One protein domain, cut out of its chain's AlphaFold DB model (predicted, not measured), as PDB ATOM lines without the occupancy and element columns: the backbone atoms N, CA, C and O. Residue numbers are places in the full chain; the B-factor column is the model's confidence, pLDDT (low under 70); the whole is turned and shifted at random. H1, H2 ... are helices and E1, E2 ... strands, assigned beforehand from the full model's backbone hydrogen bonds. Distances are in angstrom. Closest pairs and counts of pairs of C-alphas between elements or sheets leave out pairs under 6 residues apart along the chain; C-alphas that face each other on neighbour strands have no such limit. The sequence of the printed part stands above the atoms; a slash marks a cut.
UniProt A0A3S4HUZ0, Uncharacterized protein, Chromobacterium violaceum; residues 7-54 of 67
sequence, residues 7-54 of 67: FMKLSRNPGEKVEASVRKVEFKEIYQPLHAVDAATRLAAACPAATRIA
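AT A GLANCE: This is residues 7 to 54 of the 67 residues of an uncharacterized protein of Chromobacterium violaceum (UniProt A0A3S4HUZ0). The model has little regular structure: a long loop, residues 7 to 35, runs out and folds back on itself, and one helix, H1, follows at the end away from the turn, with a short strand, E1, beyond it. The 48 printed residues hold one named helix and then one named strand; the class is mixed, with only 14 residues in named elements. The whole is flat, spanning 40 by 29 by 15 A, and only just extended, close to loose, with a radius of gyration of the C-alphas of 14.4 A.

HOW THE PARTS SIT: H1, residues 36 to 46, has every O i to N i+4 pair within hydrogen-bond range. A tight link of 3 residues joins it to E1, residues 50 to 52, which pairs with no named strand. Their closest C-alphas, those of Ala 44 and Ala 50, are 7.3 A apart.

IN THESE COORDINATES: H1 measures 15.2 A from C-alpha 36 at (-37.172, -49.139, -37.940) to C-alpha 46. E1 measures 6.6 A and ends with C-alpha 52 at (-40.288, -58.419, -28.358).

THE WHOLE: The two C-alphas farthest apart, those of Ser 21 and Ala 54, are 41.7 A apart. The printed part has no cut. Its mean pLDDT is 72.0, with 17 residues under 70, among them 44 to 54.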
ATOM      1  N   PHE A   7     -22.440 -53.606 -27.153       65.69
ATOM      2  CA  PHE A   7     -22.599 -52.174 -26.882       65.69
ATOM      3  C   PHE A   7     -21.287 -51.367 -26.957       65.69
ATOM      4  O   PHE A   7     -21.336 -50.184 -27.282       65.69
ATOM      5  N   MET A   8     -20.111 -51.968 -26.710       73.38
ATOM      6  CA  MET A   8     -18.820 -51.259 -26.806       73.38
ATOM      7  C   MET A   8     -18.437 -50.925 -28.250       73.38
ATOM      8  O   MET A   8     -17.699 -49.975 -28.495       73.38
ATOM      9  N   LYS A   9     -18.933 -51.710 -29.211       75.19
ATOM     10  CA  LYS A   9     -18.641 -51.551 -30.643       75.19
ATOM     11  C   LYS A   9     -19.686 -50.682 -31.357       75.19
ATOM     12  O   LYS A   9     -19.526 -50.386 -32.536       75.19
ATOM     13  N   LEU A  10     -20.749 -50.271 -30.658       68.81
ATOM     14  CA  LEU A  10     -21.877 -49.528 -31.215       68.81
ATOM     15  C   LEU A  10     -21.853 -48.071 -30.746       68.81
ATOM     16  O   LEU A  10     -22.173 -47.748 -29.602       68.81
ATOM     17  N   SER A  11     -21.501 -47.165 -31.654       72.81
ATOM     18  CA  SER A  11     -21.581 -45.730 -31.394       72.81
ATOM     19  C   SER A  11     -23.042 -45.269 -31.314       72.81
ATOM     20  O   SER A  11     -23.922 -45.680 -32.080       72.81
ATOM     21  N   ARG A  12     -23.338 -44.375 -30.362       68.94
ATOM     22  CA  ARG A  12     -24.666 -43.758 -30.252       68.94
ATOM     23  C   ARG A  12     -24.872 -42.781 -31.417       68.94
ATOM     24  O   ARG A  12     -24.451 -41.641 -31.347       68.94
ATOM     25  N   ASN A  13     -25.574 -43.214 -32.457       73.88
ATOM     26  CA  ASN A  13     -26.210 -42.381 -33.492       73.88
ATOM     27  C   ASN A  13     -27.524 -41.705 -32.997       73.88
ATOM     28  O   ASN A  13     -28.563 -42.347 -32.989       73.88
ATOM     29  N   PRO A  14     -27.571 -40.449 -32.548       67.81
ATOM     30  CA  PRO A  14     -28.816 -39.832 -32.062       67.81
ATOM     31  C   PRO A  14     -29.945 -39.710 -33.110       67.81
ATOM     32  O   PRO A  14     -31.050 -39.334 -32.731       67.81
ATOM     33  N   GLY A  15     -29.709 -40.071 -34.374       72.69
ATOM     34  CA  GLY A  15     -30.624 -39.829 -35.483       72.69
ATOM     35  C   GLY A  15     -30.349 -38.479 -36.137       72.69
ATOM     36  O   GLY A  15     -29.559 -37.673 -35.634       72.69
ATOM     37  N   GLU A  16     -30.988 -38.245 -37.280       77.12
ATOM     38  CA  GLU A  16     -30.859 -36.984 -38.001       77.12
ATOM     39  C   GLU A  16     -31.555 -35.855 -37.231       77.12
ATOM     40  O   GLU A  16     -32.645 -36.021 -36.670       77.12
ATOM     41  N   LYS A  17     -30.877 -34.709 -37.147       76.12
ATOM     42  CA  LYS A  17     -31.316 -33.560 -36.359       76.12
ATOM     43  C   LYS A  17     -31.528 -32.364 -37.269       76.12
ATOM     44  O   LYS A  17     -30.654 -32.034 -38.063       76.12
ATOM     45  N   VAL A  18     -32.641 -31.666 -37.064       75.12
ATOM     46  CA  VAL A  18     -32.941 -30.406 -37.745       75.12
ATOM     47  C   VAL A  18     -31.839 -29.376 -37.459       75.12
ATOM     48  O   VAL A  18     -31.335 -29.254 -36.328       75.12
ATOM     49  N   GLU A  19     -31.463 -28.637 -38.503       81.75
ATOM     50  CA  GLU A  19     -30.388 -27.649 -38.472       81.75
ATOM     51  C   GLU A  19     -30.602 -26.607 -37.358       81.75
ATOM     52  O   GLU A  19     -31.724 -26.209 -37.026       81.75
ATOM     53  N   ALA A  20     -29.503 -26.149 -36.752       77.81
ATOM     54  CA  ALA A  20     -29.547 -25.242 -35.608       77.81
ATOM     55  C   ALA A  20     -30.204 -23.890 -35.927       77.81
ATOM     56  O   ALA A  20     -30.768 -23.272 -35.025       77.81
ATOM     57  N   SER A  21     -30.125 -23.449 -37.181       76.75
ATOM     58  CA  SER A  21     -30.713 -22.203 -37.673       76.75
ATOM     59  C   SER A  21     -32.244 -22.273 -37.719       76.75
ATOM     60  O   SER A  21     -32.911 -21.305 -37.369       76.75
ATOM     61  N   VAL A  22     -32.804 -23.446 -38.035       73.00
ATOM     62  CA  VAL A  22     -34.254 -23.669 -38.170       73.00
ATOM     63  C   VAL A  22     -34.924 -23.892 -36.808       73.00
ATOM     64  O   VAL A  22     -35.931 -23.260 -36.492       73.00
ATOM     65  N   ARG A  23     -34.320 -24.703 -35.926       72.81
ATOM     66  CA  ARG A  23     -34.885 -25.020 -34.591       72.81
ATOM     67  C   ARG A  23     -34.926 -23.853 -33.595       72.81
ATOM     68  O   ARG A  23     -35.417 -24.017 -32.484       72.81
ATOM     69  N   LYS A  24     -34.314 -22.716 -33.938       76.44
ATOM     70  CA  LYS A  24     -34.354 -21.486 -33.128       76.44
ATOM     71  C   LYS A  24     -35.568 -20.617 -33.451       76.44
ATOM     72  O   LYS A  24     -35.909 -19.755 -32.649       76.44
ATOM     73  N   VAL A  25     -36.171 -20.822 -34.621       76.88
ATOM     74  CA  VAL A  25     -37.262 -19.996 -35.150       76.88
ATOM     75  C   VAL A  25     -38.587 -20.753 -35.088       76.88
ATOM     76  O   VAL A  25     -39.619 -20.157 -34.797       76.88
ATOM     77  N   GLU A  26     -38.562 -22.074 -35.286       68.12
ATOM     78  CA  GLU A  26     -39.757 -22.918 -35.243       68.12
ATOM     79  C   GLU A  26     -39.792 -23.819 -34.000       68.12
ATOM     80  O   GLU A  26     -38.899 -24.639 -33.780       68.12
ATOM     81  N   PHE A  27     -40.870 -23.719 -33.216       74.81
ATOM     82  CA  PHE A  27     -41.165 -24.637 -32.112       74.81
ATOM     83  C   PHE A  27     -41.817 -25.919 -32.644       74.81
ATOM     84  O   PHE A  27     -43.032 -26.102 -32.576       74.81
ATOM     85  N   LYS A  28     -40.995 -26.802 -33.212       81.19
ATOM     86  CA  LYS A  28     -41.379 -28.146 -33.668       81.19
ATOM     87  C   LYS A  28     -40.375 -29.180 -33.163       81.19
ATOM     88  O   LYS A  28     -39.288 -28.832 -32.699       81.19
ATOM     89  N   GLU A  29     -40.735 -30.458 -33.242       73.81
ATOM     90  CA  GLU A  29     -39.816 -31.549 -32.914       73.81
ATOM     91  C   GLU A  29     -38.568 -31.502 -33.811       73.81
ATOM     92  O   GLU A  29     -38.655 -31.358 -35.027       73.81
ATOM     93  N   ILE A  30     -37.386 -31.587 -33.193       78.75
ATOM     94  CA  ILE A  30     -36.089 -31.368 -33.862       78.75
ATOM     95  C   ILE A  30     -35.392 -32.658 -34.294       78.75
ATOM     96  O   ILE A  30     -34.344 -32.597 -34.937       78.75
ATOM     97  N   TYR A  31     -35.908 -33.807 -33.870       77.62
ATOM     98  CA  TYR A  31     -35.352 -35.113 -34.192       77.62
ATOM     99  C   TYR A  31     -36.306 -35.833 -35.118       77.62
ATOM    100  O   TYR A  31     -37.505 -35.891 -34.852       77.62
ATOM    101  N   GLN A  32     -35.758 -36.408 -36.179       78.38
ATOM    102  CA  GLN A  32     -36.538 -37.297 -37.017       78.38
ATOM    103  C   GLN A  32     -36.676 -38.664 -36.330       78.38
ATOM    104  O   GLN A  32     -35.723 -39.121 -35.684       78.38
ATOM    105  N   PRO A  33     -37.835 -39.338 -36.450       77.94
ATOM    106  CA  PRO A  33     -37.983 -40.699 -35.963       77.94
ATOM    107  C   PRO A  33     -36.899 -41.604 -36.545       77.94
ATOM    108  O   PRO A  33     -36.597 -41.552 -37.739       77.94
ATOM    109  N   LEU A  34     -36.309 -42.439 -35.695       74.56
ATOM    110  CA  LEU A  34     -35.256 -43.352 -36.116       74.56
ATOM    111  C   LEU A  34     -35.830 -44.435 -37.043       74.56
ATOM    112  O   LEU A  34     -36.909 -44.968 -36.780       74.56
ATOM    113  N   HIS A  35     -35.097 -44.795 -38.099       78.88
ATOM    114  CA  HIS A  35     -35.545 -45.823 -39.035       78.88
ATOM    115  C   HIS A  35     -35.730 -47.171 -38.317       78.88
ATOM    116  O   HIS A  35     -34.936 -47.543 -37.448       78.88
ATOM    117  N   ALA A  36     -36.768 -47.934 -38.679       75.44
ATOM    118  CA  ALA A  36     -37.172 -49.139 -37.940       75.44
ATOM    119  C   ALA A  36     -36.050 -50.194 -37.811       75.44
ATOM    120  O   ALA A  36     -35.961 -50.900 -36.804       75.44
ATOM    121  N   VAL A  37     -35.171 -50.271 -38.815       75.62
ATOM    122  CA  VAL A  37     -34.012 -51.178 -38.862       75.62
ATOM    123  C   VAL A  37     -32.936 -50.768 -37.846       75.62
ATOM    124  O   VAL A  37     -32.427 -51.606 -37.095       75.62
ATOM    125  N   ASP A  38     -32.644 -49.473 -37.751       74.88
ATOM    126  CA  ASP A  38     -31.659 -48.935 -36.806       74.88
ATOM    127  C   ASP A  38     -32.174 -48.999 -35.367       74.88
ATOM    128  O   ASP A  38     -31.419 -49.290 -34.434       74.88
ATOM    129  N   ALA A  39     -33.479 -48.786 -35.180       73.19
ATOM    130  CA  ALA A  39     -34.143 -48.932 -33.890       73.19
ATOM    131  C   ALA A  39     -34.063 -50.375 -33.367       73.19
ATOM    132  O   ALA A  39     -33.727 -50.586 -32.201       73.19
ATOM    133  N   ALA A  40     -34.299 -51.369 -34.230       70.56
ATOM    134  CA  ALA A  40     -34.183 -52.781 -33.867       70.56
ATOM    135  C   ALA A  40     -32.741 -53.169 -33.499       70.56
ATOM    136  O   ALA A  40     -32.521 -53.825 -32.481       70.56
ATOM    137  N   THR A  41     -31.762 -52.707 -34.280       73.31
ATOM    138  CA  THR A  41     -30.332 -52.972 -34.041       73.31
ATOM    139  C   THR A  41     -29.870 -52.386 -32.705       73.31
ATOM    140  O   THR A  41     -29.165 -53.038 -31.936       73.31
ATOM    141  N   ARG A  42     -30.326 -51.175 -32.374       69.94
ATOM    142  CA  ARG A  42     -30.045 -50.544 -31.078       69.94
ATOM    143  C   ARG A  42     -30.694 -51.249 -29.916       69.94
ATOM    144  O   ARG A  42     -30.045 -51.415 -28.895       69.94
ATOM    145  N   LEU A  43     -31.961 -51.618 -30.053       70.56
ATOM    146  CA  LEU A  43     -32.692 -52.267 -28.976       70.56
ATOM    147  C   LEU A  43     -32.043 -53.610 -28.620       70.56
ATOM    148  O   LEU A  43     -31.813 -53.875 -27.444       70.56
ATOM    149  N   ALA A  44     -31.677 -54.398 -29.635       68.50
ATOM    150  CA  ALA A  44     -31.005 -55.681 -29.454       68.50
ATOM    151  C   ALA A  44     -29.624 -55.541 -28.789       68.50
ATOM    152  O   ALA A  44     -29.265 -56.359 -27.947       68.50
ATOM    153  N   ALA A  45     -28.862 -54.499 -29.136       68.56
ATOM    154  CA  ALA A  45     -27.505 -54.312 -28.622       68.56
ATOM    155  C   ALA A  45     -27.424 -53.558 -27.282       68.56
ATOM    156  O   ALA A  45     -26.522 -53.815 -26.489       68.56
ATOM    157  N   ALA A  46     -28.324 -52.604 -27.031       68.38
ATOM    158  CA  ALA A  46     -28.292 -51.748 -25.842       68.38
ATOM    159  C   ALA A  46     -29.119 -52.306 -24.676       68.38
ATOM    160  O   ALA A  46     -28.864 -51.957 -23.523       68.38
ATOM    161  N   CYS A  47     -30.109 -53.156 -24.955       68.75
ATOM    162  CA  CYS A  47     -31.001 -53.718 -23.945       68.75
ATOM    163  C   CYS A  47     -31.101 -55.244 -24.106       68.75
ATOM    164  O   CYS A  47     -32.108 -55.740 -24.609       68.75
ATOM    165  N   PRO A  48     -30.104 -56.017 -23.636       63.94
ATOM    166  CA  PRO A  48     -30.100 -57.478 -23.774       63.94
ATOM    167  C   PRO A  48     -31.255 -58.185 -23.036       63.94
ATOM    168  O   PRO A  48     -31.551 -59.337 -23.329       63.94
ATOM    169  N   ALA A  49     -31.934 -57.504 -22.103       65.62
ATOM    170  CA  ALA A  49     -33.103 -58.005 -21.368       65.62
ATOM    171  C   ALA A  49     -34.462 -57.637 -22.009       65.62
ATOM    172  O   ALA A  49     -35.509 -57.808 -21.379       65.62
ATOM    173  N   ALA A  50     -34.469 -57.065 -23.219       65.75
ATOM    174  CA  ALA A  50     -35.696 -56.685 -23.912       65.75
ATOM    175  C   ALA A  50     -36.217 -57.836 -24.785       65.75
ATOM    176  O   ALA A  50     -35.573 -58.234 -25.755       65.75
ATOM    177  N   THR A  51     -37.424 -58.326 -24.489       62.25
ATOM    178  CA  THR A  51     -38.114 -59.325 -25.321       62.25
ATOM    179  C   THR A  51     -39.196 -58.638 -26.151       62.25
ATOM    180  O   THR A  51     -39.994 -57.847 -25.631       62.25
ATOM    181  N   ARG A  52     -39.241 -58.926 -27.457       61.34
ATOM    182  CA  ARG A  52     -40.288 -58.419 -28.358       61.34
ATOM    183  C   ARG A  52     -41.596 -59.155 -28.061       61.34
ATOM    184  O   ARG A  52     -41.624 -60.382 -28.076       61.34
ATOM    185  N   ILE A  53     -42.667 -58.419 -27.786       60.84
ATOM    186  CA  ILE A  53     -44.015 -58.982 -27.614       60.84
ATOM    187  C   ILE A  53     -44.779 -58.937 -28.942       60.84
ATOM    188  O   ILE A  53     -44.473 -58.122 -29.811       60.84
ATOM    189  N   ALA A  54     -45.775 -59.817 -29.102       53.09
ATOM    190  CA  ALA A  54     -46.493 -60.070 -30.362       53.09
ATOM    191  C   ALA A  54     -47.084 -58.816 -31.042       53.09
ATOM    192  O   ALA A  54     -47.258 -58.794 -32.255       53.09
TER     193      ALA A  54